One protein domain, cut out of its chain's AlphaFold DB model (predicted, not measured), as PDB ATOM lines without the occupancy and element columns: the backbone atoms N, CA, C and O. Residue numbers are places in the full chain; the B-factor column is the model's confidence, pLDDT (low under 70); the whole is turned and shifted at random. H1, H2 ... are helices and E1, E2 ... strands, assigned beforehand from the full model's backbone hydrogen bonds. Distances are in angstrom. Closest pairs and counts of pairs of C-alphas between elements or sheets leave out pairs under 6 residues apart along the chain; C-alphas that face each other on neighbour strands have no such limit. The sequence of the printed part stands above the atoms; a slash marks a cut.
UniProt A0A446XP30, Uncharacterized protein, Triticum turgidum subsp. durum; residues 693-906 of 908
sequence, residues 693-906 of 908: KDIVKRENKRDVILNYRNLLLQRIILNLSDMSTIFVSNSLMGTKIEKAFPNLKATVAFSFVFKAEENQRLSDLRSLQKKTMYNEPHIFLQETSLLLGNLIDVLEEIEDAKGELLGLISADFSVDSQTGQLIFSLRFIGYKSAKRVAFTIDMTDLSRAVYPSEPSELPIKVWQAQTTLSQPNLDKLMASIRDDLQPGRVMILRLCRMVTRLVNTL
ATOM      1  N   LYS A 693      31.257  16.566 -24.869       86.19
ATOM      2  CA  LYS A 693      31.416  16.654 -23.414       86.19
ATOM      3  C   LYS A 693      32.870  16.859 -22.989       86.19
ATOM      4  O   LYS A 693      33.113  17.614 -22.056       86.19
ATOM      5  N   ASP A 694      33.813  16.157 -23.620       84.44
ATOM      6  CA  ASP A 694      35.234  16.182 -23.239       84.44
ATOM      7  C   ASP A 694      36.146  15.679 -24.379       84.44
ATOM      8  O   ASP A 694      35.709  14.902 -25.234       84.44
ATOM      9  N   ILE A 695      37.421  16.083 -24.370       85.31
ATOM     10  CA  ILE A 695      38.494  15.520 -25.206       85.31
ATOM     11  C   ILE A 695      39.721  15.232 -24.328       85.31
ATOM     12  O   ILE A 695      40.594  16.086 -24.138       85.31
ATOM     13  N   VAL A 696      39.833  13.994 -23.841       85.06
ATOM     14  CA  VAL A 696      40.948  13.572 -22.981       85.06
ATOM     15  C   VAL A 696      42.167  13.240 -23.840       85.06
ATOM     16  O   VAL A 696      42.176  12.268 -24.600       85.06
ATOM     17  N   LYS A 697      43.237  14.028 -23.697       80.00
ATOM     18  CA  LYS A 697      44.547  13.727 -24.291       80.00
ATOM     19  C   LYS A 697      45.341  12.798 -23.371       80.00
ATOM     20  O   LYS A 697      45.521  13.092 -22.195       80.00
ATOM     21  N   ARG A 698      45.854  11.706 -23.931       77.19
ATOM     22  CA  ARG A 698      46.867  10.812 -23.354       77.19
ATOM     23  C   ARG A 698      47.953  10.606 -24.413       77.19
ATOM     24  O   ARG A 698      47.659  10.753 -25.597       77.19
ATOM     25  N   GLU A 699      49.177  10.283 -24.005       77.06
ATOM     26  CA  GLU A 699      50.397  10.302 -24.843       77.06
ATOM     27  C   GLU A 699      50.163   9.814 -26.285       77.06
ATOM     28  O   GLU A 699      50.211  10.603 -27.225       77.06
ATOM     29  N   ASN A 700      49.767   8.545 -26.432       75.19
ATOM     30  CA  ASN A 700      49.488   7.915 -27.726       75.19
ATOM     31  C   ASN A 700      47.980   7.754 -28.021       75.19
ATOM     32  O   ASN A 700      47.615   7.005 -28.926       75.19
ATOM     33  N   LYS A 701      47.077   8.389 -27.254       78.56
ATOM     34  CA  LYS A 701      45.613   8.188 -27.360       78.56
ATOM     35  C   LYS A 701      44.821   9.475 -27.131       78.56
ATOM     36  O   LYS A 701      44.956  10.107 -26.088       78.56
ATOM     37  N   ARG A 702      43.915   9.825 -28.047       79.31
ATOM     38  CA  ARG A 702      42.897  10.864 -27.805       79.31
ATOM     39  C   ARG A 702      41.525  10.234 -27.630       79.31
ATOM     40  O   ARG A 702      41.034   9.579 -28.543       79.31
ATOM     41  N   ASP A 703      40.905  10.469 -26.482       82.38
ATOM     42  CA  ASP A 703      39.508  10.123 -26.256       82.38
ATOM     43  C   ASP A 703      38.641  11.331 -26.623       82.38
ATOM     44  O   ASP A 703      38.920  12.441 -26.179       82.38
ATOM     45  N   VAL A 704      37.563  11.116 -27.368       83.50
ATOM     46  CA  VAL A 704      36.483  12.088 -27.577       83.50
ATOM     47  C   VAL A 704      35.246  11.550 -26.867       83.50
ATOM     48  O   VAL A 704      34.851  10.408 -27.112       83.50
ATOM     49  N   ILE A 705      34.652  12.340 -25.970       85.94
ATOM     50  CA  ILE A 705      33.467  11.953 -25.194       85.94
ATOM     51  C   ILE A 705      32.280  12.805 -25.634       85.94
ATOM     52  O   ILE A 705      32.311  14.031 -25.551       85.94
ATOM     53  N   LEU A 706      31.219  12.138 -26.074       87.75
ATOM     54  CA  LEU A 706      30.011  12.728 -26.641       87.75
ATOM     55  C   LEU A 706      28.818  12.391 -25.748       87.75
ATOM     56  O   LEU A 706      28.644  11.232 -25.369       87.75
ATOM     57  N   ASN A 707      27.995  13.382 -25.414       87.75
ATOM     58  CA  ASN A 707      26.793  13.201 -24.605       87.75
ATOM     59  C   ASN A 707      25.545  13.358 -25.481       87.75
ATOM     60  O   ASN A 707      25.212  14.450 -25.934       87.75
ATOM     61  N   TYR A 708      24.843  12.258 -25.718       87.06
ATOM     62  CA  TYR A 708      23.647  12.198 -26.546       87.06
ATOM     63  C   TYR A 708      22.399  12.437 -25.687       87.06
ATOM     64  O   TYR A 708      21.930  11.522 -25.005       87.06
ATOM     65  N   ARG A 709      21.885  13.678 -25.677       82.44
ATOM     66  CA  ARG A 709      20.712  14.144 -24.895       82.44
ATOM     67  C   ARG A 709      20.674  13.699 -23.418       82.44
ATOM     68  O   ARG A 709      19.601  13.571 -22.841       82.44
ATOM     69  N   ASN A 710      21.822  13.466 -22.776       85.19
ATOM     70  CA  ASN A 710      21.903  12.860 -21.439       85.19
ATOM     71  C   ASN A 710      21.339  11.420 -21.312       85.19
ATOM     72  O   ASN A 710      21.152  10.945 -20.194       85.19
ATOM     73  N   LEU A 711      21.134  10.701 -22.420       86.56
ATOM     74  CA  LEU A 711      20.670   9.306 -22.459       86.56
ATOM     75  C   LEU A 711      21.830   8.323 -22.705       86.56
ATOM     76  O   LEU A 711      21.932   7.297 -22.031       86.56
ATOM     77  N   LEU A 712      22.736   8.663 -23.624       88.81
ATOM     78  CA  LEU A 712      23.897   7.858 -24.023       88.81
ATOM     79  C   LEU A 712      25.181   8.702 -23.949       88.81
ATOM     80  O   LEU A 712      25.219   9.834 -24.419       88.81
ATOM     81  N   LEU A 713      26.252   8.139 -23.395       87.38
ATOM     82  CA  LEU A 713      27.619   8.645 -23.497       87.38
ATOM     83  C   LEU A 713      28.406   7.762 -24.462       87.38
ATOM     84  O   LEU A 713      28.559   6.571 -24.209       87.38
ATOM     85  N   GLN A 714      28.940   8.336 -25.534       86.06
ATOM     86  CA  GLN A 714      29.842   7.629 -26.441       86.06
ATOM     87  C   GLN A 714      31.276   8.118 -26.232       86.06
ATOM     88  O   GLN A 714      31.538   9.319 -26.258       86.06
ATOM     89  N   ARG A 715      32.210   7.186 -26.031       85.31
ATOM     90  CA  ARG A 715      33.651   7.440 -25.935       85.31
ATOM     91  C   ARG A 715      34.339   6.829 -27.150       85.31
ATOM     92  O   ARG A 715      34.382   5.608 -27.289       85.31
ATOM     93  N   ILE A 716      34.891   7.683 -28.003       82.62
ATOM     94  CA  ILE A 716      35.683   7.298 -29.173       82.62
ATOM     95  C   ILE A 716      37.157   7.447 -28.795       82.62
ATOM     96  O   ILE A 716      37.614   8.559 -28.547       82.62
ATOM     97  N   ILE A 717      37.904   6.346 -28.719       81.19
ATOM     98  CA  ILE A 717      39.338   6.354 -28.404       81.19
ATOM     99  C   ILE A 717      40.119   6.189 -29.706       81.19
ATOM    100  O   ILE A 717      40.107   5.119 -30.317       81.19
ATOM    101  N   LEU A 718      40.812   7.253 -30.103       80.12
ATOM    102  CA  LEU A 718      41.717   7.313 -31.244       80.12
ATOM    103  C   LEU A 718      43.131   6.966 -30.770       80.12
ATOM    104  O   LEU A 718      43.782   7.774 -30.104       80.12
ATOM    105  N   ASN A 719      43.607   5.766 -31.090       75.25
ATOM    106  CA  ASN A 719      44.976   5.336 -30.818       75.25
ATOM    107  C   ASN A 719      45.899   5.807 -31.957       75.25
ATOM    108  O   ASN A 719      45.630   5.515 -33.120       75.25
ATOM    109  N   LEU A 720      46.957   6.548 -31.619       69.12
ATOM    110  CA  LEU A 720      47.831   7.281 -32.552       69.12
ATOM    111  C   LEU A 720      49.175   6.580 -32.829       69.12
ATOM    112  O   LEU A 720      50.024   7.140 -33.513       69.12
ATOM    113  N   SER A 721      49.367   5.367 -32.307       66.31
ATOM    114  CA  SER A 721      50.483   4.477 -32.659       66.31
ATOM    115  C   SER A 721      50.442   4.034 -34.128       66.31
ATOM    116  O   SER A 721      49.364   4.024 -34.720       66.31
ATOM    117  N   ASP A 722      51.567   3.529 -34.645       56.38
ATOM    118  CA  ASP A 722      51.798   3.042 -36.022       56.38
ATOM    119  C   ASP A 722      50.671   2.175 -36.623       56.38
ATOM    120  O   ASP A 722      50.425   2.205 -37.827       56.38
ATOM    121  N   MET A 723      49.945   1.428 -35.782       55.34
ATOM    122  CA  MET A 723      48.649   0.825 -36.115       55.34
ATOM    123  C   MET A 723      47.509   1.671 -35.530       55.34
ATOM    124  O   MET A 723      47.025   1.420 -34.414       55.34
ATOM    125  N   SER A 724      47.088   2.695 -36.276       60.19
ATOM    126  CA  SER A 724      46.100   3.674 -35.820       60.19
ATOM    127  C   SER A 724      44.710   3.042 -35.692       60.19
ATOM    128  O   SER A 724      44.073   2.635 -36.660       60.19
ATOM    129  N   THR A 725      44.248   2.894 -34.453       65.12
ATOM    130  CA  THR A 725      43.110   2.029 -34.104       65.12
ATOM    131  C   THR A 725      42.023   2.818 -33.383       65.12
ATOM    132  O   THR A 725      42.296   3.540 -32.425       65.12
ATOM    133  N   ILE A 726      40.779   2.675 -33.847       69.69
ATOM    134  CA  ILE A 726      39.609   3.357 -33.285       69.69
ATOM    135  C   ILE A 726      38.820   2.358 -32.438       69.69
ATOM    136  O   ILE A 726      38.415   1.304 -32.924       69.69
ATOM    137  N   PHE A 727      38.576   2.703 -31.178       72.06
ATOM    138  CA  PHE A 727      37.663   1.971 -30.300       72.06
ATOM    139  C   PHE A 727      36.448   2.850 -30.018       72.06
ATOM    140  O   PHE A 727      36.610   4.029 -29.703       72.06
ATOM    141  N   VAL A 728      35.247   2.277 -30.080       77.44
ATOM    142  CA  VAL A 728      34.012   2.956 -29.668       77.44
ATOM    143  C   VAL A 728      33.423   2.206 -28.479       77.44
ATOM    144  O   VAL A 728      33.284   0.984 -28.510       77.44
ATOM    145  N   SER A 729      33.107   2.945 -27.421       80.56
ATOM    146  CA  SER A 729      32.491   2.433 -26.198       80.56
ATOM    147  C   SER A 729      31.249   3.269 -25.891       80.56
ATOM    148  O   SER A 729      31.327   4.499 -25.835       80.56
ATOM    149  N   ASN A 730      30.102   2.609 -25.739       85.19
ATOM    150  CA  ASN A 730      28.800   3.226 -25.491       85.19
ATOM    151  C   ASN A 730      28.414   2.991 -24.025       85.19
ATOM    152  O   ASN A 730      28.469   1.865 -23.560       85.19
ATOM    153  N   SER A 731      27.995   4.020 -23.295       85.44
ATOM    154  CA  SER A 731      27.616   3.931 -21.881       85.44
ATOM    155  C   SER A 731      26.251   4.579 -21.665       85.44
ATOM    156  O   SER A 731      26.050   5.751 -21.975       85.44
ATOM    157  N   LEU A 732      25.285   3.809 -21.168       87.75
ATOM    158  CA  LEU A 732      23.897   4.249 -21.041       87.75
ATOM    159  C   LEU A 732      23.629   4.860 -19.667       87.75
ATOM    160  O   LEU A 732      23.909   4.253 -18.635       87.75
ATOM    161  N   MET A 733      23.005   6.037 -19.640       86.50
ATOM    162  CA  MET A 733      22.529   6.647 -18.398       86.50
ATOM    163  C   MET A 733      21.150   6.080 -18.036       86.50
ATOM    164  O   MET A 733      20.138   6.773 -18.128       86.50
ATOM    165  N   GLY A 734      21.112   4.805 -17.629       83.75
ATOM    166  CA  GLY A 734      19.873   4.049 -17.386       83.75
ATOM    167  C   GLY A 734      18.865   4.769 -16.483       83.75
ATOM    168  O   GLY A 734      17.711   4.939 -16.862       83.75
ATOM    169  N   THR A 735      19.329   5.340 -15.369       85.75
ATOM    170  CA  THR A 735      18.494   6.113 -14.425       85.75
ATOM    171  C   THR A 735      17.935   7.427 -14.987       85.75
ATOM    172  O   THR A 735      17.037   8.013 -14.383       85.75
ATOM    173  N   LYS A 736      18.451   7.917 -16.124       88.25
ATOM    174  CA  LYS A 736      17.872   9.034 -16.889       88.25
ATOM    175  C   LYS A 736      16.927   8.532 -17.979       88.25
ATOM    176  O   LYS A 736      15.867   9.123 -18.146       88.25
ATOM    177  N   ILE A 737      17.254   7.425 -18.650       88.00
ATOM    178  CA  ILE A 737      16.372   6.760 -19.627       88.00
ATOM    179  C   ILE A 737      15.051   6.331 -18.961       88.00
ATOM    180  O   ILE A 737      13.984   6.586 -19.505       88.00
ATOM    181  N   GLU A 738      15.102   5.757 -17.758       87.75
ATOM    182  CA  GLU A 738      13.914   5.326 -16.997       87.75
ATOM    183  C   GLU A 738      13.066   6.490 -16.472       87.75
ATOM    184  O   GLU A 738      11.852   6.351 -16.331       87.75
ATOM    185  N   LYS A 739      13.687   7.650 -16.215       87.81
ATOM    186  CA  LYS A 739      12.981   8.892 -15.861       87.81
ATOM    187  C   LYS A 739      12.383   9.600 -17.075       87.81
ATOM    188  O   LYS A 739      11.375  10.277 -16.920       87.81
ATOM    189  N   ALA A 740      13.009   9.465 -18.245       86.31
ATOM    190  CA  ALA A 740      12.513  10.020 -19.500       86.31
ATOM    191  C   ALA A 740      11.352   9.195 -20.072       86.31
ATOM    192  O   ALA A 740      10.396   9.780 -20.552       86.31
ATOM    193  N   PHE A 741      11.427   7.861 -19.979       88.31
ATOM    194  CA  PHE A 741      10.480   6.925 -20.594       88.31
ATOM    195  C   PHE A 741       9.928   5.918 -19.560       88.31
ATOM    196  O   PHE A 741      10.247   4.718 -19.605       88.31
ATOM    197  N   PRO A 742       9.129   6.381 -18.579       85.12
ATOM    198  CA  PRO A 742       8.627   5.547 -17.492       85.12
ATOM    199  C   PRO A 742       7.685   4.443 -17.992       85.12
ATOM    200  O   PRO A 742       6.923   4.598 -18.946       85.12
ATOM    201  N   ASN A 743       7.701   3.296 -17.307       82.62
ATOM    202  CA  ASN A 743       6.826   2.150 -17.598       82.62
ATOM    203  C   ASN A 743       6.904   1.633 -19.056       82.62
ATOM    204  O   ASN A 743       5.931   1.072 -19.561       82.62
ATOM    205  N   LEU A 744       8.040   1.836 -19.740       88.44
ATOM    206  CA  LEU A 744       8.324   1.334 -21.097       88.44
ATOM    207  C   LEU A 744       9.432   0.268 -21.146       88.44
ATOM    208  O   LEU A 744       9.610  -0.370 -22.182       88.44
ATOM    209  N   LYS A 745      10.195   0.079 -20.057       90.31
ATOM    210  CA  LYS A 745      11.468  -0.677 -20.045       90.31
ATOM    211  C   LYS A 745      12.453  -0.190 -21.124       90.31
ATOM    212  O   LYS A 745      13.204  -0.979 -21.690       90.31
ATOM    213  N   ALA A 746      12.454   1.113 -21.427       90.25
ATOM    214  CA  ALA A 746      13.247   1.685 -22.517       90.25
ATOM    215  C   ALA A 746      14.751   1.364 -22.400       90.25
ATOM    216  O   ALA A 746      15.409   1.156 -23.416       90.25
ATOM    217  N   THR A 747      15.279   1.216 -21.180       89.31
ATOM    218  CA  THR A 747      16.649   0.746 -20.905       89.31
ATOM    219  C   THR A 747      17.011  -0.563 -21.616       89.31
ATOM    220  O   THR A 747      18.145  -0.689 -22.072       89.31
ATOM    221  N   VAL A 748      16.057  -1.482 -21.805       90.69
ATOM    222  CA  VAL A 748      16.242  -2.750 -22.539       90.69
ATOM    223  C   VAL A 748      16.388  -2.522 -24.049       90.69
ATOM    224  O   VAL A 748      17.219  -3.155 -24.697       90.69
ATOM    225  N   ALA A 749      15.623  -1.592 -24.626       91.12
ATOM    226  CA  ALA A 749      15.765  -1.229 -26.037       91.12
ATOM    227  C   ALA A 749      17.078  -0.470 -26.293       91.12
ATOM    228  O   ALA A 749      17.770  -0.739 -27.271       91.12
ATOM    229  N   PHE A 750      17.462   0.430 -25.381       91.12
ATOM    230  CA  PHE A 750      18.739   1.139 -25.446       91.12
ATOM    231  C   PHE A 750      19.945   0.188 -25.326       91.12
ATOM    232  O   PHE A 750      20.884   0.316 -26.114       91.12
ATOM    233  N   SER A 751      19.942  -0.774 -24.394       88.38
ATOM    234  CA  SER A 751      21.050  -1.736 -24.259       88.38
ATOM    235  C   SER A 751      21.179  -2.636 -25.488       88.38
ATOM    236  O   SER A 751      22.294  -2.836 -25.972       88.38
ATOM    237  N   PHE A 752      20.050  -3.076 -26.052       88.56
ATOM    238  CA  PHE A 752      20.008  -3.849 -27.291       88.56
ATOM    239  C   PHE A 752      20.556  -3.075 -28.500       88.56
ATOM    240  O   PHE A 752      21.450  -3.555 -29.192       88.56
ATOM    241  N   VAL A 753      20.043  -1.863 -28.747       87.62
ATOM    242  CA  VAL A 753      20.382  -1.060 -29.936       87.62
ATOM    243  C   VAL A 753      21.836  -0.576 -29.912       87.62
ATOM    244  O   VAL A 753      22.480  -0.555 -30.959       87.62
ATOM    245  N   PHE A 754      22.377  -0.218 -28.741       85.06
ATOM    246  CA  PHE A 754      23.729   0.351 -28.628       85.06
ATOM    247  C   PHE A 754      24.816  -0.627 -28.172       85.06
ATOM    248  O   PHE A 754      25.982  -0.222 -28.139       85.06
ATOM    249  N   LYS A 755      24.467  -1.879 -27.828       79.00
ATOM    250  CA  LYS A 755      25.402  -2.922 -27.354       79.00
ATOM    251  C   LYS A 755      26.355  -2.410 -26.259       79.00
ATOM    252  O   LYS A 755      27.558  -2.641 -26.307       79.00
ATOM    253  N   ALA A 756      25.818  -1.673 -25.286       58.34
ATOM    254  CA  ALA A 756      26.596  -0.817 -24.378       58.34
ATOM    255  C   ALA A 756      27.616  -1.542 -23.470       58.34
ATOM    256  O   ALA A 756      28.505  -0.911 -22.907       58.34
ATOM    257  N   GLU A 757      27.522  -2.863 -23.334       53.47
ATOM    258  CA  GLU A 757      28.461  -3.670 -22.542       53.47
ATOM    259  C   GLU A 757      29.526  -4.367 -23.420       53.47
ATOM    260  O   GLU A 757      30.559  -4.814 -22.921       53.47
ATOM    261  N   GLU A 758      29.346  -4.385 -24.747       55.47
ATOM    262  CA  GLU A 758      30.320  -4.904 -25.711       55.47
ATOM    263  C   GLU A 758      31.246  -3.781 -26.213       55.47
ATOM    264  O   GLU A 758      30.886  -2.980 -27.078       55.47
ATOM    265  N   ASN A 759      32.490  -3.738 -25.728       52.19
ATOM    266  CA  ASN A 759      33.496  -2.815 -26.267       52.19
ATOM    267  C   ASN A 759      33.887  -3.208 -27.705       52.19
ATOM    268  O   ASN A 759      34.675  -4.134 -27.915       52.19
ATOM    269  N   GLN A 760      33.372  -2.483 -28.702       56.44
ATOM    270  CA  GLN A 760      33.606  -2.783 -30.115       56.44
ATOM    271  C   GLN A 760      35.028  -2.391 -30.543       56.44
ATOM    272  O   GLN A 760      35.334  -1.244 -30.881       56.44
ATOM    273  N   ARG A 761      35.920  -3.387 -30.536       48.62
ATOM    274  CA  ARG A 761      37.290  -3.285 -31.046       48.62
ATOM    275  C   ARG A 761      37.303  -3.438 -32.569       48.62
ATOM    276  O   ARG A 761      37.293  -4.554 -33.087       48.62
ATOM    277  N   LEU A 762      37.402  -2.322 -33.288       52.59
ATOM    278  CA  LEU A 762      37.615  -2.310 -34.738       52.59
ATOM    279  C   LEU A 762      39.095  -2.605 -35.053       52.59
ATOM    280  O   LEU A 762      39.887  -1.703 -35.312       52.59
ATOM    281  N   SER A 763      39.478  -3.885 -34.979       43.38
ATOM    282  CA  SER A 763      40.866  -4.342 -35.195       43.38
ATOM    283  C   SER A 763      41.368  -4.143 -36.627       43.38
ATOM    284  O   SER A 763      42.554  -3.894 -36.833       43.38
ATOM    285  N   ASP A 764      40.489  -4.286 -37.621       45.31
ATOM    286  CA  ASP A 764      40.894  -4.367 -39.023       45.31
ATOM    287  C   ASP A 764      40.977  -2.989 -39.681       45.31
ATOM    288  O   ASP A 764      39.998  -2.480 -40.228       45.31
ATOM    289  N   LEU A 765      42.191  -2.441 -39.774       42.66
ATOM    290  CA  LEU A 765      42.474  -1.254 -40.592       42.66
ATOM    291  C   LEU A 765      41.997  -1.422 -42.053       42.66
ATOM    292  O   LEU A 765      41.666  -0.449 -42.718       42.66
ATOM    293  N   ARG A 766      41.915  -2.669 -42.541       43.12
ATOM    294  CA  ARG A 766      41.453  -3.028 -43.892       43.12
ATOM    295  C   ARG A 766      39.921  -3.041 -44.036       43.12
ATOM    296  O   ARG A 766      39.419  -2.828 -45.139       43.12
ATOM    297  N   SER A 767      39.172  -3.275 -42.952       48.59
ATOM    298  CA  SER A 767      37.713  -3.078 -42.937       48.59
ATOM    299  C   SER A 767      37.378  -1.607 -42.696       48.59
ATOM    300  O   SER A 767      36.480  -1.084 -43.356       48.59
ATOM    301  N   LEU A 768      38.180  -0.915 -41.871       43.34
ATOM    302  CA  LEU A 768      38.130   0.535 -41.733       43.34
ATOM    303  C   LEU A 768      38.360   1.195 -43.095       43.34
ATOM    304  O   LEU A 768      37.458   1.872 -43.547       43.34
ATOM    305  N   GLN A 769      39.447   0.895 -43.818       41.72
ATOM    306  CA  GLN A 769      39.683   1.396 -45.184       41.72
ATOM    307  C   GLN A 769      38.518   1.098 -46.143       41.72
ATOM    308  O   GLN A 769      38.142   1.969 -46.917       41.72
ATOM    309  N   LYS A 770      37.871  -0.075 -46.078       42.50
ATOM    310  CA  LYS A 770      36.664  -0.335 -46.890       42.50
ATOM    311  C   LYS A 770      35.444   0.508 -46.481       42.50
ATOM    312  O   LYS A 770      34.597   0.757 -47.334       42.50
ATOM    313  N   LYS A 771      35.349   0.948 -45.221       42.62
ATOM    314  CA  LYS A 771      34.297   1.852 -44.716       42.62
ATOM    315  C   LYS A 771      34.689   3.341 -44.822       42.62
ATOM    316  O   LYS A 771      33.786   4.163 -44.913       42.62
ATOM    317  N   THR A 772      35.985   3.688 -44.887       40.97
ATOM    318  CA  THR A 772      36.494   5.076 -44.855       40.97
ATOM    319  C   THR A 772      37.118   5.601 -46.145       40.97
ATOM    320  O   THR A 772      37.050   6.800 -46.382       40.97
ATOM    321  N   MET A 773      37.610   4.753 -47.058       36.66
ATOM    322  CA  MET A 773      38.056   5.179 -48.402       36.66
ATOM    323  C   MET A 773      36.899   5.735 -49.265       36.66
ATOM    324  O   MET A 773      37.120   6.205 -50.377       36.66
ATOM    325  N   TYR A 774      35.664   5.690 -48.750       41.41
ATOM    326  CA  TYR A 774      34.474   6.290 -49.352       41.41
ATOM    327  C   TYR A 774      33.679   7.219 -48.413       41.41
ATOM    328  O   TYR A 774      32.693   7.782 -48.874       41.41
ATOM    329  N   ASN A 775      34.045   7.375 -47.130       35.34
ATOM    330  CA  ASN A 775      33.309   8.212 -46.166       35.34
ATOM    331  C   ASN A 775      34.161   8.588 -44.926       35.34
ATOM    332  O   ASN A 775      34.806   7.741 -44.317       35.34
ATOM    333  N   GLU A 776      34.092   9.842 -44.483       42.16
ATOM    334  CA  GLU A 776      34.819  10.363 -43.309       42.16
ATOM    335  C   GLU A 776      34.403   9.717 -41.959       42.16
ATOM    336  O   GLU A 776      33.306   9.165 -41.852       42.16
ATOM    337  N   PRO A 777      35.182   9.860 -40.858       49.06
ATOM    338  CA  PRO A 777      34.782   9.453 -39.495       49.06
ATOM    339  C   PRO A 777      33.420   9.994 -39.005       49.06
ATOM    340  O   PRO A 777      32.883   9.488 -38.018       49.06
ATOM    341  N   HIS A 778      32.824  10.950 -39.726       52.44
ATOM    342  CA  HIS A 778      31.414  11.343 -39.636       52.44
ATOM    343  C   HIS A 778      30.432  10.151 -39.591       52.44
ATOM    344  O   HIS A 778      29.411  10.248 -38.909       52.44
ATOM    345  N   ILE A 779      30.734   9.015 -40.251       58.19
ATOM    346  CA  ILE A 779      29.836   7.842 -40.280       58.19
ATOM    347  C   ILE A 779      29.437   7.402 -38.874       58.19
ATOM    348  O   ILE A 779      28.253   7.238 -38.621       58.19
ATOM    349  N   PHE A 780      30.388   7.211 -37.954       62.06
ATOM    350  CA  PHE A 780      30.092   6.619 -36.641       62.06
ATOM    351  C   PHE A 780      29.191   7.531 -35.794       62.06
ATOM    352  O   PHE A 780      28.292   7.054 -35.099       62.06
ATOM    353  N   LEU A 781      29.378   8.849 -35.922       66.75
ATOM    354  CA  LEU A 781      28.522   9.864 -35.308       66.75
ATOM    355  C   LEU A 781      27.109   9.809 -35.893       66.75
ATOM    356  O   LEU A 781      26.127   9.850 -35.149       66.75
ATOM    357  N   GLN A 782      26.999   9.698 -37.218       66.56
ATOM    358  CA  GLN A 782      25.725   9.683 -37.929       66.56
ATOM    359  C   GLN A 782      24.964   8.361 -37.754       66.56
ATOM    360  O   GLN A 782      23.756   8.388 -37.563       66.56
ATOM    361  N   GLU A 783      25.660   7.226 -37.732       74.62
ATOM    362  CA  GLU A 783      25.143   5.884 -37.439       74.62
ATOM    363  C   GLU A 783      24.575   5.849 -36.011       74.62
ATOM    364  O   GLU A 783      23.401   5.536 -35.826       74.62
ATOM    365  N   THR A 784      25.328   6.336 -35.016       80.44
ATOM    366  CA  THR A 784      24.841   6.493 -33.629       80.44
ATOM    367  C   THR A 784      23.636   7.443 -33.540       80.44
ATOM    368  O   THR A 784      22.662   7.149 -32.846       80.44
ATOM    369  N   SER A 785      23.656   8.559 -34.279       80.38
ATOM    370  CA  SER A 785      22.555   9.538 -34.303       80.38
ATOM    371  C   SER A 785      21.297   9.014 -35.010       80.38
ATOM    372  O   SER A 785      20.187   9.365 -34.621       80.38
ATOM    373  N   LEU A 786      21.445   8.165 -36.030       81.56
ATOM    374  CA  LEU A 786      20.347   7.492 -36.730       81.56
ATOM    375  C   LEU A 786      19.683   6.434 -35.845       81.56
ATOM    376  O   LEU A 786      18.457   6.424 -35.729       81.56
ATOM    377  N   LEU A 787      20.489   5.583 -35.197       87.12
ATOM    378  CA  LEU A 787      20.027   4.594 -34.219       87.12
ATOM    379  C   LEU A 787      19.242   5.280 -33.092       87.12
ATOM    380  O   LEU A 787      18.121   4.880 -32.779       87.12
ATOM    381  N   LEU A 788      19.798   6.361 -32.531       88.31
ATOM    382  CA  LEU A 788      19.157   7.107 -31.451       88.31
ATOM    383  C   LEU A 788      17.891   7.827 -31.908       88.31
ATOM    384  O   LEU A 788      16.880   7.748 -31.218       88.31
ATOM    385  N   GLY A 789      17.933   8.512 -33.053       85.94
ATOM    386  CA  GLY A 789      16.781   9.231 -33.590       85.94
ATOM    387  C   GLY A 789      15.596   8.300 -33.835       85.94
ATOM    388  O   GLY A 789      14.502   8.575 -33.369       85.94
ATOM    389  N   ASN A 790      15.817   7.149 -34.477       89.06
ATOM    390  CA  ASN A 790      14.738   6.192 -34.731       89.06
ATOM    391  C   ASN A 790      14.201   5.533 -33.446       89.06
ATOM    392  O   ASN A 790      13.003   5.266 -33.373       89.06
ATOM    393  N   LEU A 791      15.049   5.283 -32.439       91.31
ATOM    394  CA  LEU A 791      14.603   4.765 -31.140       91.31
ATOM    395  C   LEU A 791      13.805   5.814 -30.347       91.31
ATOM    396  O   LEU A 791      12.790   5.471 -29.746       91.31
ATOM    397  N   ILE A 792      14.229   7.084 -30.372       89.56
ATOM    398  CA  ILE A 792      13.500   8.200 -29.753       89.56
ATOM    399  C   ILE A 792      12.158   8.427 -30.458       89.56
ATOM    400  O   ILE A 792      11.148   8.452 -29.767       89.56
ATOM    401  N   ASP A 793      12.116   8.497 -31.796       89.50
ATOM    402  CA  ASP A 793      10.869   8.620 -32.571       89.50
ATOM    403  C   ASP A 793       9.849   7.536 -32.164       89.50
ATOM    404  O   ASP A 793       8.685   7.834 -31.906       89.50
ATOM    405  N   VAL A 794      10.288   6.272 -32.055       90.75
ATOM    406  CA  VAL A 794       9.422   5.162 -31.624       90.75
ATOM    407  C   VAL A 794       8.966   5.323 -30.170       90.75
ATOM    408  O   VAL A 794       7.804   5.058 -29.883       90.75
ATOM    409  N   LEU A 795       9.834   5.760 -29.252       91.62
ATOM    410  CA  LEU A 795       9.469   5.974 -27.845       91.62
ATOM    411  C   LEU A 795       8.476   7.135 -27.673       91.62
ATOM    412  O   LEU A 795       7.451   6.944 -27.018       91.62
ATOM    413  N   GLU A 796       8.728   8.282 -28.309       90.31
ATOM    414  CA  GLU A 796       7.836   9.452 -28.310       90.31
ATOM    415  C   GLU A 796       6.448   9.083 -28.881       90.31
ATOM    416  O   GLU A 796       5.424   9.413 -28.283       90.31
ATOM    417  N   GLU A 797       6.382   8.289 -29.960       93.06
ATOM    418  CA  GLU A 797       5.116   7.761 -30.501       93.06
ATOM    419  C   GLU A 797       4.327   6.876 -29.521       93.06
ATOM    420  O   GLU A 797       3.093   6.840 -29.581       93.06
ATOM    421  N   ILE A 798       5.009   6.132 -28.646       90.44
ATOM    422  CA  ILE A 798       4.358   5.264 -27.656       90.44
ATOM    423  C   ILE A 798       3.886   6.082 -26.446       90.44
ATOM    424  O   ILE A 798       2.850   5.753 -25.866       90.44
ATOM    425  N   GLU A 799       4.588   7.152 -26.071       89.94
ATOM    426  CA  GLU A 799       4.116   8.079 -25.035       89.94
ATOM    427  C   GLU A 799       2.890   8.871 -25.503       89.94
ATOM    428  O   GLU A 799       1.883   8.889 -24.790       89.94
ATOM    429  N   ASP A 800       2.900   9.386 -26.738       90.12
ATOM    430  CA  ASP A 800       1.710   9.939 -27.405       90.12
ATOM    431  C   ASP A 800       0.553   8.919 -27.410       90.12
ATOM    432  O   ASP A 800      -0.595   9.256 -27.105       90.12
ATOM    433  N   ALA A 801       0.844   7.646 -27.712       90.94
ATOM    434  CA  ALA A 801      -0.163   6.588 -27.724       90.94
ATOM    435  C   ALA A 801      -0.731   6.307 -26.326       90.94
ATOM    436  O   ALA A 801      -1.945   6.162 -26.197       90.94
ATOM    437  N   LYS A 802       0.101   6.262 -25.276       87.94
ATOM    438  CA  LYS A 802      -0.352   6.098 -23.881       87.94
ATOM    439  C   LYS A 802      -1.153   7.310 -23.388       87.94
ATOM    440  O   LYS A 802      -2.107   7.128 -22.637       87.94
ATOM    441  N   GLY A 803      -0.796   8.522 -23.818       85.69
ATOM    442  CA  GLY A 803      -1.497   9.760 -23.466       85.69
ATOM    443  C   GLY A 803      -2.862   9.922 -24.151       85.69
ATOM    444  O   GLY A 803      -3.815  10.376 -23.521       85.69
ATOM    445  N   GLU A 804      -2.984   9.535 -25.425       90.19
ATOM    446  CA  GLU A 804      -4.251   9.601 -26.174       90.19
ATOM    447  C   GLU A 804      -5.167   8.395 -25.909       90.19
ATOM    448  O   GLU A 804      -6.389   8.537 -25.808       90.19
ATOM    449  N   LEU A 805      -4.600   7.188 -25.845       88.94
ATOM    450  CA  LEU A 805      -5.346   5.935 -25.939       88.94
ATOM    451  C   LEU A 805      -5.384   5.232 -24.586       88.94
ATOM    452  O   LEU A 805      -4.676   4.256 -24.359       88.94
ATOM    453  N   LEU A 806      -6.319   5.658 -23.735       82.38
ATOM    454  CA  LEU A 806      -6.622   5.018 -22.444       82.38
ATOM    455  C   LEU A 806      -6.748   3.476 -22.533       82.38
ATOM    456  O   LEU A 806      -6.487   2.769 -21.563       82.38
ATOM    457  N   GLY A 807      -7.161   2.951 -23.697       83.81
ATOM    458  CA  GLY A 807      -7.332   1.517 -23.953       83.81
ATOM    459  C   GLY A 807      -6.029   0.721 -24.096       83.81
ATOM    460  O   GLY A 807      -6.094  -0.504 -24.170       83.81
ATOM    461  N   LEU A 808      -4.866   1.377 -24.141       90.06
ATOM    462  CA  LEU A 808      -3.539   0.758 -24.114       90.06
ATOM    463  C   LEU A 808      -3.127   0.503 -22.651       90.06
ATOM    464  O   LEU A 808      -2.601   1.385 -21.979       90.06
ATOM    465  N   ILE A 809      -3.362  -0.718 -22.156       87.50
ATOM    466  CA  ILE A 809      -3.080  -1.120 -20.765       87.50
ATOM    467  C   ILE A 809      -1.577  -1.081 -20.469       87.50
ATOM    468  O   ILE A 809      -1.152  -0.644 -19.403       87.50
ATOM    469  N   SER A 810      -0.769  -1.618 -21.384       89.19
ATOM    470  CA  SER A 810       0.680  -1.696 -21.218       89.19
ATOM    471  C   SER A 810       1.385  -1.683 -22.565       89.19
ATOM    472  O   SER A 810       0.903  -2.268 -23.537       89.19
ATOM    473  N   ALA A 811       2.552  -1.046 -22.586       92.62
ATOM    474  CA  ALA A 811       3.515  -1.153 -23.669       92.62
ATOM    475  C   ALA A 811       4.913  -1.228 -23.059       92.62
ATOM    476  O   ALA A 811       5.245  -0.351 -22.253       92.62
ATOM    477  N   ASP A 812       5.690  -2.252 -23.408       93.38
ATOM    478  CA  ASP A 812       7.009  -2.502 -22.825       93.38
ATOM    479  C   ASP A 812       7.948  -3.292 -23.752       93.38
ATOM    480  O   ASP A 812       7.520  -4.159 -24.514       93.38
ATOM    481  N   PHE A 813       9.244  -2.979 -23.683       93.31
ATOM    482  CA  PHE A 813      10.298  -3.679 -24.423       93.31
ATOM    483  C   PHE A 813      10.873  -4.863 -23.632       93.31
ATOM    484  O   PHE A 813      11.104  -4.786 -22.423       93.31
ATOM    485  N   SER A 814      11.180  -5.947 -24.339       91.25
ATOM    486  CA  SER A 814      11.897  -7.118 -23.834       91.25
ATOM    487  C   SER A 814      12.846  -7.665 -24.900       91.25
ATOM    488  O   SER A 814      12.598  -7.493 -26.090       91.25
ATOM    489  N   VAL A 815      13.887  -8.391 -24.500       90.44
ATOM    490  CA  VAL A 815      14.640  -9.254 -25.425       90.44
ATOM    491  C   VAL A 815      14.111 -10.676 -25.267       90.44
ATOM    492  O   VAL A 815      13.954 -11.144 -24.139       90.44
ATOM    493  N   ASP A 816      13.809 -11.351 -26.373       87.62
ATOM    494  CA  ASP A 816      13.477 -12.775 -26.347       87.62
ATOM    495  C   ASP A 816      14.742 -13.596 -26.059       87.62
ATOM    496  O   ASP A 816      15.719 -13.541 -26.806       87.62
ATOM    497  N   SER A 817      14.715 -14.377 -24.977       81.50
ATOM    498  CA  SER A 817      15.830 -15.222 -24.548       81.50
ATOM    499  C   SER A 817      16.107 -16.408 -25.475       81.50
ATOM    500  O   SER A 817      17.183 -16.992 -25.378       81.50
ATOM    501  N   GLN A 818      15.175 -16.772 -26.366       80.94
ATOM    502  CA  GLN A 818      15.353 -17.875 -27.316       80.94
ATOM    503  C   GLN A 818      15.914 -17.409 -28.663       80.94
ATOM    504  O   GLN A 818      16.825 -18.037 -29.197       80.94
ATOM    505  N   THR A 819      15.380 -16.319 -29.221       82.00
ATOM    506  CA  THR A 819      15.785 -15.819 -30.550       82.00
ATOM    507  C   THR A 819      16.783 -14.663 -30.514       82.00
ATOM    508  O   THR A 819      17.356 -14.329 -31.549       82.00
ATOM    509  N   GLY A 820      16.985 -14.022 -29.357       84.19
ATOM    510  CA  GLY A 820      17.788 -12.804 -29.246       84.19
ATOM    511  C   GLY A 820      17.163 -11.588 -29.940       84.19
ATOM    512  O   GLY A 820      17.874 -10.631 -30.230       84.19
ATOM    513  N   GLN A 821      15.860 -11.612 -30.245       89.44
ATOM    514  CA  GLN A 821      15.150 -10.500 -30.884       89.44
ATOM    515  C   GLN A 821      14.736  -9.426 -29.870       89.44
ATOM    516  O   GLN A 821      14.324  -9.742 -28.751       89.44
ATOM    517  N   LEU A 822      14.770  -8.152 -30.277       91.81
ATOM    518  CA  LEU A 822      14.149  -7.061 -29.519       91.81
ATOM    519  C   LEU A 822      12.644  -7.074 -29.785       91.81
ATOM    520  O   LEU A 822      12.192  -6.698 -30.863       91.81
ATOM    521  N   ILE A 823      11.865  -7.486 -28.792       91.56
ATOM    522  CA  ILE A 823      10.411  -7.578 -28.872       91.56
ATOM    523  C   ILE A 823       9.779  -6.392 -28.145       91.56
ATOM    524  O   ILE A 823      10.059  -6.128 -26.976       91.56
ATOM    525  N   PHE A 824       8.874  -5.702 -28.827       92.50
ATOM    526  CA  PHE A 824       8.033  -4.666 -28.250       92.50
ATOM    527  C   PHE A 824       6.611  -5.198 -28.046       92.50
ATOM    528  O   PHE A 824       5.936  -5.590 -29.000       92.50
ATOM    529  N   SER A 825       6.166  -5.243 -26.792       91.12
ATOM    530  CA  SER A 825       4.862  -5.780 -26.396       91.12
ATOM    531  C   SER A 825       3.829  -4.663 -26.260       91.12
ATOM    532  O   SER A 825       4.115  -3.626 -25.668       91.12
ATOM    533  N   LEU A 826       2.610  -4.889 -26.757       92.06
ATOM    534  CA  LEU A 826       1.466  -3.975 -26.657       92.06
ATOM    535  C   LEU A 826       0.221  -4.733 -26.179       92.06
ATOM    536  O   LEU A 826      -0.152  -5.743 -26.777       92.06
ATOM    537  N   ARG A 827      -0.474  -4.237 -25.148       90.94
ATOM    538  CA  ARG A 827      -1.715  -4.843 -24.632       90.94
ATOM    539  C   ARG A 827      -2.862  -3.838 -24.609       90.94
ATOM    540  O   ARG A 827      -2.788  -2.833 -23.910       90.94
ATOM    541  N   PHE A 828      -3.953  -4.161 -25.298       91.44
ATOM    542  CA  PHE A 828      -5.143  -3.318 -25.420       91.44
ATOM    543  C   PHE A 828      -6.371  -3.925 -24.729       91.44
ATOM    544  O   PHE A 828      -6.462  -5.147 -24.583       91.44
ATOM    545  N   ILE A 829      -7.342  -3.081 -24.371       89.88
ATOM    546  CA  ILE A 829      -8.693  -3.471 -23.940       89.88
ATOM    547  C   ILE A 829      -9.779  -2.630 -24.625       89.88
ATOM    548  O   ILE A 829      -9.653  -1.415 -24.777       89.88
ATOM    549  N   GLY A 830     -10.864  -3.285 -25.042       85.62
ATOM    550  CA  GLY A 830     -12.062  -2.631 -25.567       85.62
ATOM    551  C   GLY A 830     -13.012  -2.207 -24.450       85.62
ATOM    552  O   GLY A 830     -13.460  -3.042 -23.670       85.62
ATOM    553  N   TYR A 831     -13.392  -0.932 -24.409       81.06
ATOM    554  CA  TYR A 831     -14.315  -0.377 -23.409       81.06
ATOM    555  C   TYR A 831     -15.734  -0.924 -23.509       81.06
ATOM    556  O   TYR A 831     -16.428  -1.026 -22.504       81.06
ATOM    557  N   LYS A 832     -16.173  -1.261 -24.725       78.19
ATOM    558  CA  LYS A 832     -17.537  -1.744 -24.988       78.19
ATOM    559  C   LYS A 832     -17.685  -3.257 -24.858       78.19
ATOM    560  O   LYS A 832     -18.773  -3.737 -24.579       78.19
ATOM    561  N   SER A 833     -16.601  -3.990 -25.100       77.44
ATOM    562  CA  SER A 833     -16.580  -5.452 -25.189       77.44
ATOM    563  C   SER A 833     -15.852  -6.117 -24.018       77.44
ATOM    564  O   SER A 833     -15.889  -7.337 -23.908       77.44
ATOM    565  N   ALA A 834     -15.132  -5.346 -23.191       81.38
ATOM    566  CA  ALA A 834     -14.139  -5.799 -22.205       81.38
ATOM    567  C   ALA A 834     -13.006  -6.687 -22.775       81.38
ATOM    568  O   ALA A 834     -12.137  -7.146 -22.028       81.38
ATOM    569  N   LYS A 835     -12.981  -6.918 -24.097       83.81
ATOM    570  CA  LYS A 835     -12.072  -7.863 -24.746       83.81
ATOM    571  C   LYS A 835     -10.653  -7.316 -24.793       83.81
ATOM    572  O   LYS A 835     -10.440  -6.143 -25.105       83.81
ATOM    573  N   ARG A 836      -9.686  -8.180 -24.491       87.19
ATOM    574  CA  ARG A 836      -8.254  -7.869 -24.455       87.19
ATOM    575  C   ARG A 836      -7.549  -8.457 -25.669       87.19
ATOM    576  O   ARG A 836      -7.880  -9.566 -26.089       87.19
ATOM    577  N   VAL A 837      -6.559  -7.742 -26.196       87.12
ATOM    578  CA  VAL A 837      -5.665  -8.233 -27.258       87.12
ATOM    579  C   VAL A 837      -4.229  -7.885 -26.899       87.12
ATOM    580  O   VAL A 837      -3.956  -6.759 -26.482       87.12
ATOM    581  N   ALA A 838      -3.321  -8.845 -27.056       88.81
ATOM    582  CA  ALA A 838      -1.894  -8.667 -26.820       88.81
ATOM    583  C   ALA A 838      -1.101  -8.942 -28.105       88.81
ATOM    584  O   ALA A 838      -1.205 -10.022 -28.687       88.81
ATOM    585  N   PHE A 839      -0.299  -7.970 -28.527       86.75
ATOM    586  CA  PHE A 839       0.569  -8.034 -29.701       86.75
ATOM    587  C   PHE A 839       2.033  -7.994 -29.274       86.75
ATOM    588  O   PHE A 839       2.383  -7.342 -28.288       86.75
ATOM    589  N   THR A 840       2.886  -8.637 -30.060       88.75
ATOM    590  CA  THR A 840       4.340  -8.515 -29.981       88.75
ATOM    591  C   THR A 840       4.879  -8.129 -31.352       88.75
ATOM    592  O   THR A 840       4.534  -8.732 -32.366       88.75
ATOM    593  N   ILE A 841       5.703  -7.086 -31.394       90.12
ATOM    594  CA  ILE A 841       6.319  -6.552 -32.609       90.12
ATOM    595  C   ILE A 841       7.818  -6.805 -32.514       90.12
ATOM    596  O   ILE A 841       8.445  -6.399 -31.535       90.12
ATOM    597  N   ASP A 842       8.396  -7.460 -33.514       89.12
ATOM    598  CA  ASP A 842       9.852  -7.525 -33.645       89.12
ATOM    599  C   ASP A 842      10.391  -6.153 -34.085       89.12
ATOM    600  O   ASP A 842      10.037  -5.632 -35.142       89.12
ATOM    601  N   MET A 843      11.218  -5.561 -33.230       89.38
ATOM    602  CA  MET A 843      11.853  -4.251 -33.383       89.38
ATOM    603  C   MET A 843      13.374  -4.374 -33.568       89.38
ATOM    604  O   MET A 843      14.092  -3.377 -33.487       89.38
ATOM    605  N   THR A 844      13.890  -5.583 -33.825       88.88
ATOM    606  CA  THR A 844      15.332  -5.861 -33.965       88.88
ATOM    607  C   THR A 844      16.006  -4.972 -35.016       88.88
ATOM    608  O   THR A 844      17.146  -4.544 -34.822       88.88
ATOM    609  N   ASP A 845      15.292  -4.607 -36.083       85.25
ATOM    610  CA  ASP A 845      15.783  -3.737 -37.160       85.25
ATOM    611  C   ASP A 845      16.084  -2.283 -36.727       85.25
ATOM    612  O   ASP A 845      16.848  -1.593 -37.413       85.25
ATOM    613  N   LEU A 846      15.641  -1.845 -35.537       87.00
ATOM    614  CA  LEU A 846      16.117  -0.593 -34.924       87.00
ATOM    615  C   LEU A 846      17.637  -0.611 -34.694       87.00
ATOM    616  O   LEU A 846      18.285   0.415 -34.888       87.00
ATOM    617  N   SER A 847      18.230  -1.772 -34.375       85.12
ATOM    618  CA  SER A 847      19.694  -1.940 -34.244       85.12
ATOM    619  C   SER A 847      20.457  -1.783 -35.567       85.12
ATOM    620  O   SER A 847      21.681  -1.678 -35.580       85.12
ATOM    621  N   ARG A 848      19.735  -1.737 -36.694       81.00
ATOM    622  CA  ARG A 848      20.260  -1.568 -38.058       81.00
ATOM    623  C   ARG A 848      19.914  -0.192 -38.638       81.00
ATOM    624  O   ARG A 848      20.003   0.004 -39.847       81.00
ATOM    625  N   ALA A 849      19.509   0.749 -37.779       80.12
ATOM    626  CA  ALA A 849      19.063   2.097 -38.127       80.12
ATOM    627  C   ALA A 849      17.863   2.149 -39.099       80.12
ATOM    628  O   ALA A 849      17.636   3.169 -39.757       80.12
ATOM    629  N   VAL A 850      17.053   1.088 -39.152       82.19
ATOM    630  CA  VAL A 850      15.797   1.057 -39.910       82.19
ATOM    631  C   VAL A 850      14.653   1.436 -38.970       82.19
ATOM    632  O   VAL A 850      14.417   0.772 -37.966       82.19
ATOM    633  N   TYR A 851      13.944   2.520 -39.284       84.50
ATOM    634  CA  TYR A 851      12.686   2.863 -38.615       84.50
ATOM    635  C   TYR A 851      11.540   2.032 -39.229       84.50
ATOM    636  O   TYR A 851      11.507   1.894 -40.456       84.50
ATOM    637  N   PRO A 852      10.578   1.522 -38.437       82.50
ATOM    638  CA  PRO A 852       9.432   0.770 -38.950       82.50
ATOM    639  C   PRO A 852       8.429   1.681 -39.684       82.50
ATOM    640  O   PRO A 852       7.463   2.155 -39.093       82.50
ATOM    641  N   SER A 853       8.661   1.953 -40.974       81.88
ATOM    642  CA  SER A 853       7.783   2.793 -41.814       81.88
ATOM    643  C   SER A 853       6.860   2.031 -42.762       81.88
ATOM    644  O   SER A 853       6.014   2.673 -43.381       81.88
ATOM    645  N   GLU A 854       7.000   0.710 -42.901       79.25
ATOM    646  CA  GLU A 854       6.211  -0.095 -43.843       79.25
ATOM    647  C   GLU A 854       5.338  -1.137 -43.115       79.25
ATOM    648  O   GLU A 854       5.877  -1.971 -42.381       79.25
ATOM    649  N   PRO A 855       4.001  -1.155 -43.324       71.88
ATOM    650  CA  PRO A 855       3.088  -2.063 -42.616       71.88
ATOM    651  C   PRO A 855       3.364  -3.541 -42.911       71.88
ATOM    652  O   PRO A 855       3.150  -4.408 -42.069       71.88
ATOM    653  N   SER A 856       3.841  -3.818 -44.124       65.69
ATOM    654  CA  SER A 856       4.199  -5.146 -44.623       65.69
ATOM    655  C   SER A 856       5.520  -5.677 -44.061       65.69
ATOM    656  O   SER A 856       5.776  -6.877 -44.172       65.69
ATOM    657  N   GLU A 857       6.345  -4.811 -43.463       62.62
ATOM    658  CA  GLU A 857       7.649  -5.160 -42.886       62.62
ATOM    659  C   GLU A 857       7.619  -5.250 -41.355       62.62
ATOM    660  O   GLU A 857       8.518  -5.851 -40.777       62.62
ATOM    661  N   LEU A 858       6.575  -4.727 -40.698       70.69
ATOM    662  CA  LEU A 858       6.324  -4.904 -39.264       70.69
ATOM    663  C   LEU A 858       6.004  -6.379 -38.928       70.69
ATOM    664  O   LEU A 858       4.918  -6.857 -39.277       70.69
ATOM    665  N   PRO A 859       6.857  -7.117 -38.186       73.38
ATOM    666  CA  PRO A 859       6.610  -8.526 -37.878       73.38
ATOM    667  C   PRO A 859       5.697  -8.652 -36.646       73.38
ATOM    668  O   PRO A 859       6.123  -9.031 -35.553       73.38
ATOM    669  N   ILE A 860       4.423  -8.289 -36.820       80.38
ATOM    670  CA  ILE A 860       3.403  -8.325 -35.764       80.38
ATOM    671  C   ILE A 860       2.952  -9.773 -35.525       80.38
ATOM    672  O   ILE A 860       2.256 -10.373 -36.346       80.38
ATOM    673  N   LYS A 861       3.316 -10.316 -34.363       80.50
ATOM    674  CA  LYS A 861       2.828 -11.586 -33.810       80.50
ATOM    675  C   LYS A 861       1.731 -11.283 -32.772       80.50
ATOM    676  O   LYS A 861       1.707 -10.208 -32.171       80.50
ATOM    677  N   VAL A 862       0.806 -12.218 -32.546       75.50
ATOM    678  CA  VAL A 862      -0.271 -12.065 -31.545       75.50
ATOM    679  C   VAL A 862      -0.099 -13.093 -30.439       75.50
ATOM    680  O   VAL A 862       0.040 -14.285 -30.707       75.50
ATOM    681  N   TRP A 863      -0.179 -12.653 -29.185       69.00
ATOM    682  CA  TRP A 863      -0.126 -13.544 -28.034       69.00
ATOM    683  C   TRP A 863      -1.522 -14.101 -27.713       69.00
ATOM    684  O   TRP A 863      -2.268 -13.548 -26.896       69.00
ATOM    685  N   GLN A 864      -1.886 -15.210 -28.369       61.09
ATOM    686  CA  GLN A 864      -3.188 -15.880 -28.210       61.09
ATOM    687  C   GLN A 864      -3.534 -16.151 -26.734       61.09
ATOM    688  O   GLN A 864      -4.620 -15.797 -26.291       61.09
ATOM    689  N   ALA A 865      -2.589 -16.660 -25.933       56.28
ATOM    690  CA  ALA A 865      -2.815 -17.014 -24.523       56.28
ATOM    691  C   ALA A 865      -3.098 -15.824 -23.569       56.28
ATOM    692  O   ALA A 865      -3.324 -16.030 -22.380       56.28
ATOM    693  N   GLN A 866      -3.074 -14.579 -24.059       61.16
ATOM    694  CA  GLN A 866      -3.455 -13.367 -23.311       61.16
ATOM    695  C   GLN A 866      -4.584 -12.579 -24.003       61.16
ATOM    696  O   GLN A 866      -4.938 -11.479 -23.573       61.16
ATOM    697  N   THR A 867      -5.138 -13.126 -25.085       72.19
ATOM    698  CA  THR A 867      -6.095 -12.468 -25.977       72.19
ATOM    699  C   THR A 867      -7.467 -13.124 -25.831       72.19
ATOM    700  O   THR A 867      -7.591 -14.340 -25.908       72.19
ATOM    701  N   THR A 868      -8.520 -12.328 -25.637       78.06
ATOM    702  CA  THR A 868      -9.897 -12.819 -25.421       78.06
ATOM    703  C   THR A 868     -10.768 -12.682 -26.680       78.06
ATOM    704  O   THR A 868     -11.980 -12.467 -26.593       78.06
ATOM    705  N   LEU A 869     -10.146 -12.728 -27.859       75.44
ATOM    706  CA  LEU A 869     -10.816 -12.800 -29.159       75.44
ATOM    707  C   LEU A 869     -10.894 -14.261 -29.596       75.44
ATOM    708  O   LEU A 869      -9.942 -15.015 -29.420       75.44
ATOM    709  N   SER A 870     -11.993 -14.633 -30.248       80.00
ATOM    710  CA  SER A 870     -12.016 -15.842 -31.069       80.00
ATOM    711  C   SER A 870     -11.153 -15.649 -32.320       80.00
ATOM    712  O   SER A 870     -11.096 -14.544 -32.868       80.00
ATOM    713  N   GLN A 871     -10.517 -16.725 -32.794       78.56
ATOM    714  CA  GLN A 871      -9.570 -16.682 -33.914       78.56
ATOM    715  C   GLN A 871     -10.100 -15.922 -35.154       78.56
ATOM    716  O   GLN A 871      -9.401 -15.015 -35.592       78.56
ATOM    717  N   PRO A 872     -11.355 -16.100 -35.632       78.56
ATOM    718  CA  PRO A 872     -11.848 -15.361 -36.804       78.56
ATOM    719  C   PRO A 872     -11.940 -13.837 -36.609       78.56
ATOM    720  O   PRO A 872     -11.795 -13.073 -37.562       78.56
ATOM    721  N   ASN A 873     -12.168 -13.368 -35.375       79.94
ATOM    722  CA  ASN A 873     -12.122 -11.935 -35.062       79.94
ATOM    723  C   ASN A 873     -10.680 -11.415 -35.019       79.94
ATOM    724  O   ASN A 873     -10.447 -10.244 -35.316       79.94
ATOM    725  N   LEU A 874      -9.722 -12.272 -34.658       81.44
ATOM    726  CA  LEU A 874      -8.305 -11.940 -34.677       81.44
ATOM    727  C   LEU A 874      -7.743 -11.918 -36.104       81.44
ATOM    728  O   LEU A 874      -7.041 -10.976 -36.455       81.44
ATOM    729  N   ASP A 875      -8.102 -12.888 -36.944       81.44
ATOM    730  CA  ASP A 875      -7.697 -12.928 -38.353       81.44
ATOM    731  C   ASP A 875      -8.207 -11.683 -39.094       81.44
ATOM    732  O   ASP A 875      -7.450 -11.011 -39.794       81.44
ATOM    733  N   LYS A 876      -9.466 -11.294 -38.845       85.06
ATOM    734  CA  LYS A 876     -10.053 -10.047 -39.362       85.06
ATOM    735  C   LYS A 876      -9.335  -8.791 -38.850       85.06
ATOM    736  O   LYS A 876      -9.145  -7.847 -39.612       85.06
ATOM    737  N   LEU A 877      -8.931  -8.768 -37.577       84.56
ATOM    738  CA  LEU A 877      -8.151  -7.674 -36.988       84.56
ATOM    739  C   LEU A 877      -6.770  -7.558 -37.656       84.56
ATOM    740  O   LEU A 877      -6.360  -6.456 -38.011       84.56
ATOM    741  N   MET A 878      -6.092  -8.682 -37.898       84.44
ATOM    742  CA  MET A 878      -4.797  -8.723 -38.587       84.44
ATOM    743  C   MET A 878      -4.894  -8.383 -40.082       84.44
ATOM    744  O   MET A 878      -3.951  -7.805 -40.621       84.44
ATOM    745  N   ALA A 879      -6.019  -8.687 -40.742       83.94
ATOM    746  CA  ALA A 879      -6.303  -8.239 -42.105       83.94
ATOM    747  C   ALA A 879      -6.452  -6.709 -42.168       83.94
ATOM    748  O   ALA A 879      -5.668  -6.057 -42.847       83.94
ATOM    749  N   SER A 880      -7.334  -6.103 -41.360       85.62
ATOM    750  CA  SER A 880      -7.456  -4.633 -41.306       85.62
ATOM    751  C   SER A 880      -6.141  -3.927 -40.945       85.62
ATOM    752  O   SER A 880      -5.826  -2.892 -41.520       85.62
ATOM    753  N   ILE A 881      -5.320  -4.487 -40.047       85.00
ATOM    754  CA  ILE A 881      -3.989  -3.925 -39.741       85.00
ATOM    755  C   ILE A 881      -3.046  -3.972 -40.958       85.00
ATOM    756  O   ILE A 881      -2.198  -3.094 -41.097       85.00
ATOM    757  N   ARG A 882      -3.176  -4.969 -41.839       82.00
ATOM    758  CA  ARG A 882      -2.372  -5.101 -43.064       82.00
ATOM    759  C   ARG A 882      -2.863  -4.191 -44.190       82.00
ATOM    760  O   ARG A 882      -2.036  -3.629 -44.901       82.00
ATOM    761  N   ASP A 883      -4.178  -4.063 -44.329       81.94
ATOM    762  CA  ASP A 883      -4.815  -3.458 -45.502       81.94
ATOM    763  C   ASP A 883      -5.116  -1.957 -45.304       81.94
ATOM    764  O   ASP A 883      -4.969  -1.167 -46.236       81.94
ATOM    765  N   ASP A 884      -5.489  -1.533 -44.086       83.50
ATOM    766  CA  ASP A 884      -5.855  -0.138 -43.788       83.50
ATOM    767  C   ASP A 884      -4.654   0.726 -43.328       83.50
ATOM    768  O   ASP A 884      -4.707   1.964 -43.397       83.50
ATOM    769  N   LEU A 885      -3.582   0.125 -42.788       85.12
ATOM    770  CA  LEU A 885      -2.498   0.865 -42.121       85.12
ATOM    771  C   LEU A 885      -1.607   1.598 -43.132       85.12
ATOM    772  O   LEU A 885      -0.959   0.998 -43.977       85.12
ATOM    773  N   GLN A 886      -1.543   2.923 -43.017       82.81
ATOM    774  CA  GLN A 886      -0.827   3.763 -43.979       82.81
ATOM    775  C   GLN A 886       0.681   3.866 -43.658       82.81
ATOM    776  O   GLN A 886       1.007   4.136 -42.494       82.81
ATOM    777  N   PRO A 887       1.585   3.755 -44.657       83.38
ATOM    778  CA  PRO A 887       3.043   3.818 -44.484       83.38
ATOM    779  C   PRO A 887       3.598   5.204 -44.094       83.38
ATOM    780  O   PRO A 887       2.903   6.229 -44.126       83.38
ATOM    781  N   GLY A 888       4.880   5.237 -43.725       81.62
ATOM    782  CA  GLY A 888       5.641   6.418 -43.293       81.62
ATOM    783  C   GLY A 888       5.816   6.538 -41.769       81.62
ATOM    784  O   GLY A 888       5.365   5.685 -41.013       81.62
ATOM    785  N   ARG A 889       6.474   7.616 -41.304       80.38
ATOM    786  CA  ARG A 889       6.669   7.895 -39.861       80.38
ATOM    787  C   ARG A 889       5.349   8.144 -39.122       80.38
ATOM    788  O   ARG A 889       4.335   8.482 -39.741       80.38
ATOM    789  N   VAL A 890       5.377   8.056 -37.791       87.12
ATOM    790  CA  VAL A 890       4.188   8.024 -36.924       87.12
ATOM    791  C   VAL A 890       3.424   6.691 -37.070       87.12
ATOM    792  O   VAL A 890       2.198   6.651 -36.982       87.12
ATOM    793  N   MET A 891       4.126   5.592 -37.376       88.50
ATOM    794  CA  MET A 891       3.529   4.279 -37.651       88.50
ATOM    795  C   MET A 891       3.023   3.563 -36.395       88.50
ATOM    796  O   MET A 891       1.923   3.010 -36.416       88.50
ATOM    797  N   ILE A 892       3.780   3.583 -35.300       90.31
ATOM    798  CA  ILE A 892       3.428   2.883 -34.058       90.31
ATOM    799  C   ILE A 892       2.225   3.566 -33.407       90.31
ATOM    800  O   ILE A 892       1.275   2.896 -32.995       90.31
ATOM    801  N   LEU A 893       2.181   4.900 -33.437       90.81
ATOM    802  CA  LEU A 893       1.015   5.665 -32.996       90.81
ATOM    803  C   LEU A 893      -0.218   5.436 -33.902       90.81
ATOM    804  O   LEU A 893      -1.337   5.307 -33.398       90.81
ATOM    805  N   ARG A 894      -0.052   5.326 -35.233       91.25
ATOM    806  CA  ARG A 894      -1.151   4.936 -36.151       91.25
ATOM    807  C   ARG A 894      -1.678   3.535 -35.841       91.25
ATOM    808  O   ARG A 894      -2.894   3.366 -35.753       91.25
ATOM    809  N   LEU A 895      -0.786   2.561 -35.646       90.62
ATOM    810  CA  LEU A 895      -1.126   1.183 -35.293       90.62
ATOM    811  C   LEU A 895      -1.906   1.137 -33.973       90.62
ATOM    812  O   LEU A 895      -2.995   0.568 -33.930       90.62
ATOM    813  N   CYS A 896      -1.427   1.816 -32.926       91.38
ATOM    814  CA  CYS A 896      -2.124   1.876 -31.639       91.38
ATOM    815  C   CYS A 896      -3.523   2.503 -31.769       91.38
ATOM    816  O   CYS A 896      -4.498   1.952 -31.246       91.38
ATOM    817  N   ARG A 897      -3.660   3.610 -32.519       92.00
ATOM    818  CA  ARG A 897      -4.959   4.248 -32.815       92.00
ATOM    819  C   ARG A 897      -5.901   3.305 -33.572       92.00
ATOM    820  O   ARG A 897      -7.095   3.264 -33.272       92.00
ATOM    821  N   MET A 898      -5.386   2.557 -34.548       89.38
ATOM    822  CA  MET A 898      -6.150   1.607 -35.361       89.38
ATOM    823  C   MET A 898      -6.638   0.414 -34.537       89.38
ATOM    824  O   MET A 898      -7.842   0.164 -34.484       89.38
ATOM    825  N   VAL A 899      -5.732  -0.261 -33.828       88.88
ATOM    826  CA  VAL A 899      -6.051  -1.382 -32.934       88.88
ATOM    827  C   VAL A 899      -7.079  -0.958 -31.887       88.88
ATOM    828  O   VAL A 899      -8.095  -1.633 -31.715       88.88
ATOM    829  N   THR A 900      -6.888   0.202 -31.250       89.19
ATOM    830  CA  THR A 900      -7.834   0.723 -30.250       89.19
ATOM    831  C   THR A 900      -9.230   0.934 -30.839       89.19
ATOM    832  O   THR A 900     -10.219   0.613 -30.182       89.19
ATOM    833  N   ARG A 901      -9.355   1.417 -32.085       87.75
ATOM    834  CA  ARG A 901     -10.661   1.528 -32.762       87.75
ATOM    835  C   ARG A 901     -11.272   0.152 -33.016       87.75
ATOM    836  O   ARG A 901     -12.410  -0.074 -32.614       87.75
ATOM    837  N   LEU A 902     -10.515  -0.761 -33.624       86.19
ATOM    838  CA  LEU A 902     -11.008  -2.079 -34.028       86.19
ATOM    839  C   LEU A 902     -11.471  -2.911 -32.822       86.19
ATOM    840  O   LEU A 902     -12.596  -3.411 -32.825       86.19
ATOM    841  N   VAL A 903     -10.684  -2.963 -31.740       84.81
ATOM    842  CA  VAL A 903     -11.040  -3.684 -30.499       84.81
ATOM    843  C   VAL A 903     -12.289  -3.089 -29.820       84.81
ATOM    844  O   VAL A 903     -13.088  -3.827 -29.240       84.81
ATOM    845  N   ASN A 904     -12.527  -1.778 -29.960       82.75
ATOM    846  CA  ASN A 904     -13.757  -1.110 -29.505       82.75
ATOM    847  C   ASN A 904     -14.972  -1.284 -30.443       82.75
ATOM    848  O   ASN A 904     -16.083  -0.915 -30.054       82.75
ATOM    849  N   THR A 905     -14.789  -1.826 -31.653       78.12
ATOM    850  CA  THR A 905     -15.879  -2.166 -32.594       78.12
ATOM    851  C   THR A 905     -16.246  -3.651 -32.617       78.12
ATOM    852  O   THR A 905     -17.218  -4.020 -33.272       78.12
ATOM    853  N   LEU A 906     -15.505  -4.503 -31.903       71.62
ATOM    854  CA  LEU A 906     -15.859  -5.915 -31.755       71.62
ATOM    855  C   LEU A 906     -17.208  -6.061 -31.026       71.62
ATOM    856  O   LEU A 906     -17.426  -5.358 -30.034       71.62
TER     857      LEU A 906
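This is residues 693 to 906 of the 908 residues of an uncharacterized protein of Triticum turgidum subsp. durum (UniProt A0A446XP30). Two antiparallel four-stranded sheets follow each other end to end along a rod, and the long helix H4 runs lengthwise over one face of both, with H2 bridging them beside it. H7 covers the second sheet next to the far part of H4, H6 packs on H7, and H3 lies off near the start of E4. The printed part has 214 residues, with seven named helices and eight named strands in the order E1 E2 E3 E4 H1 H2 H3 H4 E5 E6 E7 H5 E8 H6 H7, a mixed class. It is only just loose, close to compact, with a radius of gyration of the C-alphas of 20.7 A and spans of 69 by 34 by 30 A.

E1, residues 693 to 698, begins at C-alpha 693 (31.416, 16.654, -23.414). E2 (701 to 708), E3 (712 to 719) and E4 (725 to 732, 23.3 A) follow, then H1 (734 to 740), H2 (746 to 754) and H3 (765 to 772). H4, residues 778 to 804, measures 38.2 A and starts at C-alpha 778 (31.414, 11.343, -39.636). Next are E5 (808 to 815), E6 (822 to 829, 23.8 A), E7 (836 to 842), H5 (844 to 848), E8 (860 to 862) and H6 (871 to 883). H7, residues 891 to 905, measures 21.1 A and ends at C-alpha 905 (-15.879, -2.166, -32.594).

E1 E2 E3 E4 form a meander, each strand the antiparallel neighbour of the one before; N 704 and O 716 are 2.8 A apart between E2 and E3. H2 and H4 are on the same face of this sheet. They touch at Val 753 and Leu 787, C-alphas 7.1 A apart, at a shallow tilt of 22 degrees, opposite ways. E5 E6 E7 form a second meander, with N 826 and O 839 at 2.9 A between E6 and E7; E8 is antiparallel to E7, with N 861 and O 840 at 2.8 A. H2, H4 and H7 are on one face of this sheet, two layers, helices over strands. H4 touches H7 with residues 794 to 801 alone, closest C-alphas Glu 797 and Leu 893, 5.2 A. H6 and H7, a helical hairpin, touch at Leu 877 and Leu 902, C-alphas 6.9 A apart. H1 and H5 each touch H2; H3 touches no helix. Every O i to N i+4 pair is within hydrogen-bond range in H2, H3, H4, H6 and H7; H1 has 2 of 3, and H5 has 0 of 1 but 2 of 2 O i to N i+3 pairs.

The C-alphas of Asp 722 and Lys 832, the two farthest apart, are 70.4 A apart. The printed part has no cut, and the link from H5 to E8, 11 residues, is long. The mean pLDDT of the printed part is 79.2; 40 residues are under 70, among them 756 to 782.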